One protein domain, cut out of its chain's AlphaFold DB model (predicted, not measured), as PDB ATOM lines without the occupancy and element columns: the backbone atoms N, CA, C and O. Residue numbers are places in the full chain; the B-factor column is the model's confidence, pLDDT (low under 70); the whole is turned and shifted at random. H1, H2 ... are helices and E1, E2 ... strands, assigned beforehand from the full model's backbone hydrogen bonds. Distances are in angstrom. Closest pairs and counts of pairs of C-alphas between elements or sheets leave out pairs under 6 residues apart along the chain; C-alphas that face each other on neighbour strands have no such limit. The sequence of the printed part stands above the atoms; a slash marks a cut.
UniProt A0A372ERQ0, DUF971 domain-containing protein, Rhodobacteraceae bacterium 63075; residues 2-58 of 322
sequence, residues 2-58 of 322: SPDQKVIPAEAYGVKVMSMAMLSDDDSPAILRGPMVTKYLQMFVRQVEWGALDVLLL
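What this domain is: This is residues 2 to 58 of the 322 residues of the protein "DUF971 domain-containing protein" of Rhodobacteraceae bacterium 63075 (UniProt A0A372ERQ0). This domain has little regular structure: a small two-stranded hairpin, E1 and E2, and a single helix, H1, set away from E1, are joined by a wide loop of residues 18 to 33. After H1, residues 47 to 58 form a long tail with no named element. The printed part has 57 residues, 19 of them in named elements, in the order E1, E2, H1; the class is mixed. It is only just loose, close to compact, with a radius of gyration of the C-alphas of 12.4 A and spans of 32 by 25 by 21 A.

How they stand to each other: E1, residues 10 to 12, and E2, residues 15 to 17, are antiparallel at 150 degrees and form a hairpin with a tight link. N 10 and O 17 are 3.0 A apart and N 17 and O 10 2.8 A, within hydrogen-bond range. E1 and H1, residues 34 to 46, are apart. In H1 every O i to N i+4 pair is within hydrogen-bond range.

Where its parts are: E1 begins at C-alpha 10 (249.057, 206.165, 352.270). H1 is 18.5 A long and ends at C-alpha 46 (237.164, 211.875, 343.371).

The domain as a whole: The C-alphas farthest apart, of Ser 28 and Asp 54, are 34.3 A apart. The printed part has no cut. The link from E2 to H1 is long. pLDDT is under 70 at residue 3 and residues 24 to 35.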
ATOM      1  N   SER A   2     247.995 217.507 347.944       74.44
ATOM      2  CA  SER A   2     248.824 217.817 346.777       74.44
ATOM      3  C   SER A   2     248.632 219.266 346.298       74.44
ATOM      4  O   SER A   2     247.773 219.968 346.842       74.44
ATOM      5  N   PRO A   3     249.413 219.741 345.304       66.69
ATOM      6  CA  PRO A   3     249.252 221.081 344.731       66.69
ATOM      7  C   PRO A   3     247.830 221.368 344.221       66.69
ATOM      8  O   PRO A   3     247.368 222.501 344.328       66.69
ATOM      9  N   ASP A   4     247.106 220.334 343.779       75.00
ATOM     10  CA  ASP A   4     245.713 220.414 343.313       75.00
ATOM     11  C   ASP A   4     244.679 220.233 344.445       75.00
ATOM     12  O   ASP A   4     243.515 219.925 344.195       75.00
ATOM     13  N   GLN A   5     245.095 220.377 345.710       79.88
ATOM     14  CA  GLN A   5     244.270 220.170 346.911       79.88
ATOM     15  C   GLN A   5     243.665 218.760 347.044       79.88
ATOM     16  O   GLN A   5     242.706 218.559 347.790       79.88
ATOM     17  N   LYS A   6     244.240 217.752 346.376       85.56
ATOM     18  CA  LYS A   6     243.829 216.353 346.551       85.56
ATOM     19  C   LYS A   6     244.459 215.730 347.793       85.56
ATOM     20  O   LYS A   6     245.531 216.137 348.254       85.56
ATOM     21  N   VAL A   7     243.794 214.724 348.352       87.56
ATOM     22  CA  VAL A   7     244.328 213.930 349.461       87.56
ATOM     23  C   VAL A   7     245.317 212.908 348.902       87.56
ATOM     24  O   VAL A   7     245.001 212.183 347.963       87.56
ATOM     25  N   ILE A   8     246.521 212.852 349.469       90.25
ATOM     26  CA  ILE A   8     247.548 211.883 349.073       90.25
ATOM     27  C   ILE A   8     247.285 210.598 349.874       90.25
ATOM     28  O   ILE A   8     247.240 210.688 351.104       90.25
ATOM     29  N   PRO A   9     247.056 209.439 349.230       93.81
ATOM     30  CA  PRO A   9     246.823 208.187 349.945       93.81
ATOM     31  C   PRO A   9     248.101 207.686 350.623       93.81
ATOM     32  O   PRO A   9     249.211 207.970 350.166       93.81
ATOM     33  N   ALA A  10     247.944 206.911 351.697       92.38
ATOM     34  CA  ALA A  10     249.057 206.165 352.270       92.38
ATOM     35  C   ALA A  10     249.501 205.080 351.280       92.38
ATOM     36  O   ALA A  10     248.676 204.530 350.550       92.38
ATOM     37  N   GLU A  11     250.789 204.750 351.256       93.56
ATOM     38  CA  GLU A  11     251.324 203.723 350.364       93.56
ATOM     39  C   GLU A  11     252.252 202.778 351.124       93.56
ATOM     40  O   GLU A  11     253.170 203.212 351.822       93.56
ATOM     41  N   ALA A  12     252.018 201.476 350.975       91.06
ATOM     42  CA  ALA A  12     252.889 200.431 351.493       91.06
ATOM     43  C   ALA A  12     252.883 199.234 350.539       91.06
ATOM     44  O   ALA A  12     251.848 198.868 349.989       91.06
ATOM     45  N   TYR A  13     254.046 198.612 350.334       91.75
ATOM     46  CA  TYR A  13     254.205 197.445 349.452       91.75
ATOM     47  C   TYR A  13     253.702 197.648 348.004       91.75
ATOM     48  O   TYR A  13     253.363 196.667 347.339       91.75
ATOM     49  N   GLY A  14     253.675 198.896 347.518       90.62
ATOM     50  CA  GLY A  14     253.147 199.268 346.199       90.62
ATOM     51  C   GLY A  14     251.617 199.332 346.125       90.62
ATOM     52  O   GLY A  14     251.064 199.402 345.033       90.62
ATOM     53  N   VAL A  15     250.925 199.290 347.269       93.25
ATOM     54  CA  VAL A  15     249.469 199.413 347.372       93.25
ATOM     55  C   VAL A  15     249.132 200.750 348.016       93.25
ATOM     56  O   VAL A  15     249.615 201.063 349.106       93.25
ATOM     57  N   LYS A  16     248.283 201.526 347.342       95.44
ATOM     58  CA  LYS A  16     247.737 202.780 347.866       95.44
ATOM     59  C   LYS A  16     246.480 202.492 348.679       95.44
ATOM     60  O   LYS A  16     245.615 201.747 348.228       95.44
ATOM     61  N   VAL A  17     246.367 203.102 349.854       94.38
ATOM     62  CA  VAL A  17     245.258 202.896 350.790       94.38
ATOM     63  C   VAL A  17     244.755 204.240 351.304       94.38
ATOM     64  O   VAL A  17     245.525 205.154 351.596       94.38
ATOM     65  N   MET A  18     243.437 204.343 351.434       92.50
ATOM     66  CA  MET A  18     242.765 205.439 352.117       92.50
ATOM     67  C   MET A  18     241.657 204.857 352.987       92.50
ATOM     68  O   MET A  18     240.902 203.998 352.540       92.50
ATOM     69  N   SER A  19     241.553 205.334 354.222       88.69
ATOM     70  CA  SER A  19     240.498 204.944 355.153       88.69
ATOM     71  C   SER A  19     240.060 206.149 355.968       88.69
ATOM     72  O   SER A  19     240.803 207.112 356.147       88.69
ATOM     73  N   MET A  20     238.847 206.083 356.505       81.69
ATOM     74  CA  MET A  20     238.337 207.102 357.413       81.69
ATOM     75  C   MET A  20     239.191 207.257 358.670       81.69
ATOM     76  O   MET A  20     239.388 208.380 359.120       81.69
ATOM     77  N   ALA A  21     239.759 206.159 359.176       79.50
ATOM     78  CA  ALA A  21     240.654 206.176 360.333       79.50
ATOM     79  C   ALA A  21     241.925 207.017 360.102       79.50
ATOM     80  O   ALA A  21     242.571 207.420 361.055       79.50
ATOM     81  N   MET A  22     242.280 207.308 358.845       81.81
ATOM     82  CA  MET A  22     243.427 208.159 358.500       81.81
ATOM     83  C   MET A  22     243.075 209.654 358.454       81.81
ATOM     84  O   MET A  22     243.964 210.486 358.314       81.81
ATOM     85  N   LEU A  23     241.783 209.997 358.502       74.00
ATOM     86  CA  LEU A  23     241.275 211.369 358.390       74.00
ATOM     87  C   LEU A  23     240.708 211.908 359.706       74.00
ATOM     88  O   LEU A  23     240.263 213.052 359.755       74.00
ATOM     89  N   SER A  24     240.658 211.084 360.749       68.94
ATOM     90  CA  SER A  24     240.159 211.457 362.069       68.94
ATOM     91  C   SER A  24     241.273 211.277 363.091       68.94
ATOM     92  O   SER A  24     241.826 210.190 363.200       68.94
ATOM     93  N   ASP A  25     241.574 212.340 363.839       60.56
ATOM     94  CA  ASP A  25     242.527 212.318 364.960       60.56
ATOM     95  C   ASP A  25     241.899 211.757 366.257       60.56
ATOM     96  O   ASP A  25     242.580 211.633 367.273       60.56
ATOM     97  N   ASP A  26     240.599 211.436 366.243       52.62
ATOM     98  CA  ASP A  26     239.837 211.002 367.414       52.62
ATOM     99  C   ASP A  26     239.669 209.474 367.458       52.62
ATOM    100  O   ASP A  26     239.021 208.891 366.590       52.62
ATOM    101  N   ASP A  27     240.098 208.858 368.566       53.62
ATOM    102  CA  ASP A  27     239.784 207.476 368.996       53.62
ATOM    103  C   ASP A  27     238.270 207.228 369.228       53.62
ATOM    104  O   ASP A  27     237.847 206.183 369.735       53.62
ATOM    105  N   SER A  28     237.412 208.198 368.897       52.03
ATOM    106  CA  SER A  28     235.967 208.074 369.044       52.03
ATOM    107  C   SER A  28     235.364 207.339 367.839       52.03
ATOM    108  O   SER A  28     235.650 207.694 366.692       52.03
ATOM    109  N   PRO A  29     234.496 206.328 368.045       48.31
ATOM    110  CA  PRO A  29     233.821 205.663 366.941       48.31
ATOM    111  C   PRO A  29     232.995 206.686 366.162       48.31
ATOM    112  O   PRO A  29     231.986 207.196 366.659       48.31
ATOM    113  N   ALA A  30     233.405 206.990 364.931       56.72
ATOM    114  CA  ALA A  30     232.617 207.832 364.051       56.72
ATOM    115  C   ALA A  30     231.287 207.118 363.763       56.72
ATOM    116  O   ALA A  30     231.225 206.179 362.967       56.72
ATOM    117  N   ILE A  31     230.199 207.542 364.415       55.62
ATOM    118  CA  ILE A  31     228.849 207.084 364.067       55.62
ATOM    119  C   ILE A  31     228.492 207.729 362.731       55.62
ATOM    120  O   ILE A  31     227.975 208.847 362.653       55.62
ATOM    121  N   LEU A  32     228.803 207.018 361.657       58.19
ATOM    122  CA  LEU A  32     228.566 207.487 360.307       58.19
ATOM    123  C   LEU A  32     227.106 207.265 359.945       58.19
ATOM    124  O   LEU A  32     226.662 206.154 359.672       58.19
ATOM    125  N   ARG A  33     226.338 208.353 359.946       62.88
ATOM    126  CA  ARG A  33     224.989 208.353 359.372       62.88
ATOM    127  C   ARG A  33     225.090 208.309 357.845       62.88
ATOM    128  O   ARG A  33     226.009 208.902 357.281       62.88
ATOM    129  N   GLY A  34     224.124 207.668 357.183       66.06
ATOM    130  CA  GLY A  34     224.116 207.408 355.731       66.06
ATOM    131  C   GLY A  34     224.632 208.551 354.837       66.06
ATOM    132  O   GLY A  34     225.564 208.316 354.068       66.06
ATOM    133  N   PRO A  35     224.155 209.805 354.986       67.12
ATOM    134  CA  PRO A  35     224.615 210.928 354.158       67.12
ATOM    135  C   PRO A  35     226.117 211.234 354.268       67.12
ATOM    136  O   PRO A  35     226.733 211.690 353.306       67.12
ATOM    137  N   MET A  36     226.725 210.980 355.431       70.44
ATOM    138  CA  MET A  36     228.164 211.169 355.623       70.44
ATOM    139  C   MET A  36     228.964 210.090 354.898       70.44
ATOM    140  O   MET A  36     229.964 210.417 354.267       70.44
ATOM    141  N   VAL A  37     228.502 208.834 354.918       73.56
ATOM    142  CA  VAL A  37     229.166 207.729 354.205       73.56
ATOM    143  C   VAL A  37     229.252 208.032 352.711       73.56
ATOM    144  O   VAL A  37     230.327 207.937 352.127       73.56
ATOM    145  N   THR A  38     228.155 208.493 352.108       74.19
ATOM    146  CA  THR A  38     228.128 208.892 350.694       74.19
ATOM    147  C   THR A  38     229.141 209.992 350.392       74.19
ATOM    148  O   THR A  38     229.862 209.915 349.397       74.19
ATOM    149  N   LYS A  39     229.239 211.003 351.263       78.19
ATOM    150  CA  LYS A  39     230.204 212.097 351.108       78.19
ATOM    151  C   LYS A  39     231.647 211.592 351.179       78.19
ATOM    152  O   LYS A  39     232.465 212.002 350.359       78.19
ATOM    153  N   TYR A  40     231.954 210.695 352.116       81.06
ATOM    154  CA  TYR A  40     233.286 210.103 352.227       81.06
ATOM    155  C   TYR A  40     233.629 209.223 351.030       81.06
ATOM    156  O   TYR A  40     234.726 209.354 350.503       81.06
ATOM    157  N   LEU A  41     232.693 208.413 350.527       80.56
ATOM    158  CA  LEU A  41     232.900 207.639 349.297       80.56
ATOM    159  C   LEU A  41     233.177 208.552 348.098       80.56
ATOM    160  O   LEU A  41     234.119 208.318 347.343       80.56
ATOM    161  N   GLN A  42     232.414 209.639 347.946       81.94
ATOM    162  CA  GLN A  42     232.670 210.625 346.895       81.94
ATOM    163  C   GLN A  42     234.039 211.287 347.026       81.94
ATOM    164  O   GLN A  42     234.739 211.450 346.026       81.94
ATOM    165  N   MET A  43     234.432 211.639 348.246       85.38
ATOM    166  CA  MET A  43     235.754 212.178 348.531       85.38
ATOM    167  C   MET A  43     236.854 211.147 348.226       85.38
ATOM    168  O   MET A  43     237.804 211.486 347.527       85.38
ATOM    169  N   PHE A  44     236.717 209.889 348.654       88.75
ATOM    170  CA  PHE A  44     237.699 208.835 348.388       88.75
ATOM    171  C   PHE A  44     237.896 208.583 346.898       88.75
ATOM    172  O   PHE A  44     239.030 208.483 346.447       88.75
ATOM    173  N   VAL A  45     236.824 208.530 346.109       85.75
ATOM    174  CA  VAL A  45     236.951 208.240 344.675       85.75
ATOM    175  C   VAL A  45     237.414 209.467 343.880       85.75
ATOM    176  O   VAL A  45     238.219 209.330 342.963       85.75
ATOM    177  N   ARG A  46     236.932 210.677 344.205       84.88
ATOM    178  CA  ARG A  46     237.164 211.875 343.371       84.88
ATOM    179  C   ARG A  46     238.292 212.783 343.854       84.88
ATOM    180  O   ARG A  46     238.893 213.483 343.042       84.88
ATOM    181  N   GLN A  47     238.532 212.833 345.161       87.81
ATOM    182  CA  GLN A  47     239.429 213.812 345.788       87.81
ATOM    183  C   GLN A  47     240.744 213.197 346.273       87.81
ATOM    184  O   GLN A  47     241.630 213.936 346.690       87.81
ATOM    185  N   VAL A  48     240.900 211.873 346.198       91.38
ATOM    186  CA  VAL A  48     242.179 211.204 346.460       91.38
ATOM    187  C   VAL A  48     242.997 211.131 345.176       91.38
ATOM    188  O   VAL A  48     242.485 210.865 344.088       91.38
ATOM    189  N   GLU A  49     244.295 211.374 345.298       92.38
ATOM    190  CA  GLU A  49     245.243 211.293 344.195       92.38
ATOM    191  C   GLU A  49     245.754 209.861 344.006       92.38
ATOM    192  O   GLU A  49     246.889 209.511 344.332       92.38
ATOM    193  N   TRP A  50     244.883 209.006 343.473       92.62
ATOM    194  CA  TRP A  50     245.207 207.608 343.187       92.62
ATOM    195  C   TRP A  50     246.297 207.440 342.119       92.62
ATOM    196  O   TRP A  50     247.070 206.484 342.173       92.62
ATOM    197  N   GLY A  51     246.420 208.387 341.185       89.75
ATOM    198  CA  GLY A  51     247.282 208.249 340.008       89.75
ATOM    199  C   GLY A  51     246.748 207.193 339.035       89.75
ATOM    200  O   GLY A  51     245.545 206.949 338.986       89.75
ATOM    201  N   ALA A  52     247.637 206.576 338.256       89.56
ATOM    202  CA  ALA A  52     247.279 205.427 337.429       89.56
ATOM    203  C   ALA A  52     247.135 204.175 338.309       89.56
ATOM    204  O   ALA A  52     248.029 203.879 339.102       89.56
ATOM    205  N   LEU A  53     246.014 203.468 338.166       90.44
ATOM    206  CA  LEU A  53     245.722 202.210 338.848       90.44
ATOM    207  C   LEU A  53     245.226 201.186 337.828       90.44
ATOM    208  O   LEU A  53     244.423 201.536 336.965       90.44
ATOM    209  N   ASP A  54     245.637 199.930 337.989       87.69
ATOM    210  CA  ASP A  54     245.027 198.803 337.276       87.69
ATOM    211  C   ASP A  54     243.684 198.414 337.915       87.69
ATOM    212  O   ASP A  54     242.722 198.088 337.227       87.69
ATOM    213  N   VAL A  55     243.611 198.470 339.253       90.00
ATOM    214  CA  VAL A  55     242.435 198.092 340.047       90.00
ATOM    215  C   VAL A  55     242.289 199.032 341.245       90.00
ATOM    216  O   VAL A  55     243.267 199.342 341.927       90.00
ATOM    217  N   LEU A  56     241.051 199.438 341.537       91.75
ATOM    218  CA  LEU A  56     240.669 200.100 342.785       91.75
ATOM    219  C   LEU A  56     239.670 199.210 343.534       91.75
ATOM    220  O   LEU A  56     238.541 199.026 343.080       91.75
ATOM    221  N   LEU A  57     240.080 198.663 344.680       92.25
ATOM    222  CA  LEU A  57     239.203 197.878 345.548       92.25
ATOM    223  C   LEU A  57     238.477 198.795 346.534       92.25
ATOM    224  O   LEU A  57     239.098 199.634 347.187       92.25
ATOM    225  N   LEU A  58     237.164 198.609 346.653       90.12
ATOM    226  CA  LEU A  58     236.321 199.321 347.609       90.12
ATOM    227  C   LEU A  58     235.820 198.321 348.653       90.12
ATOM    228  O   LEU A  58     234.977 197.481 348.341       90.12
TER     229      LEU A  58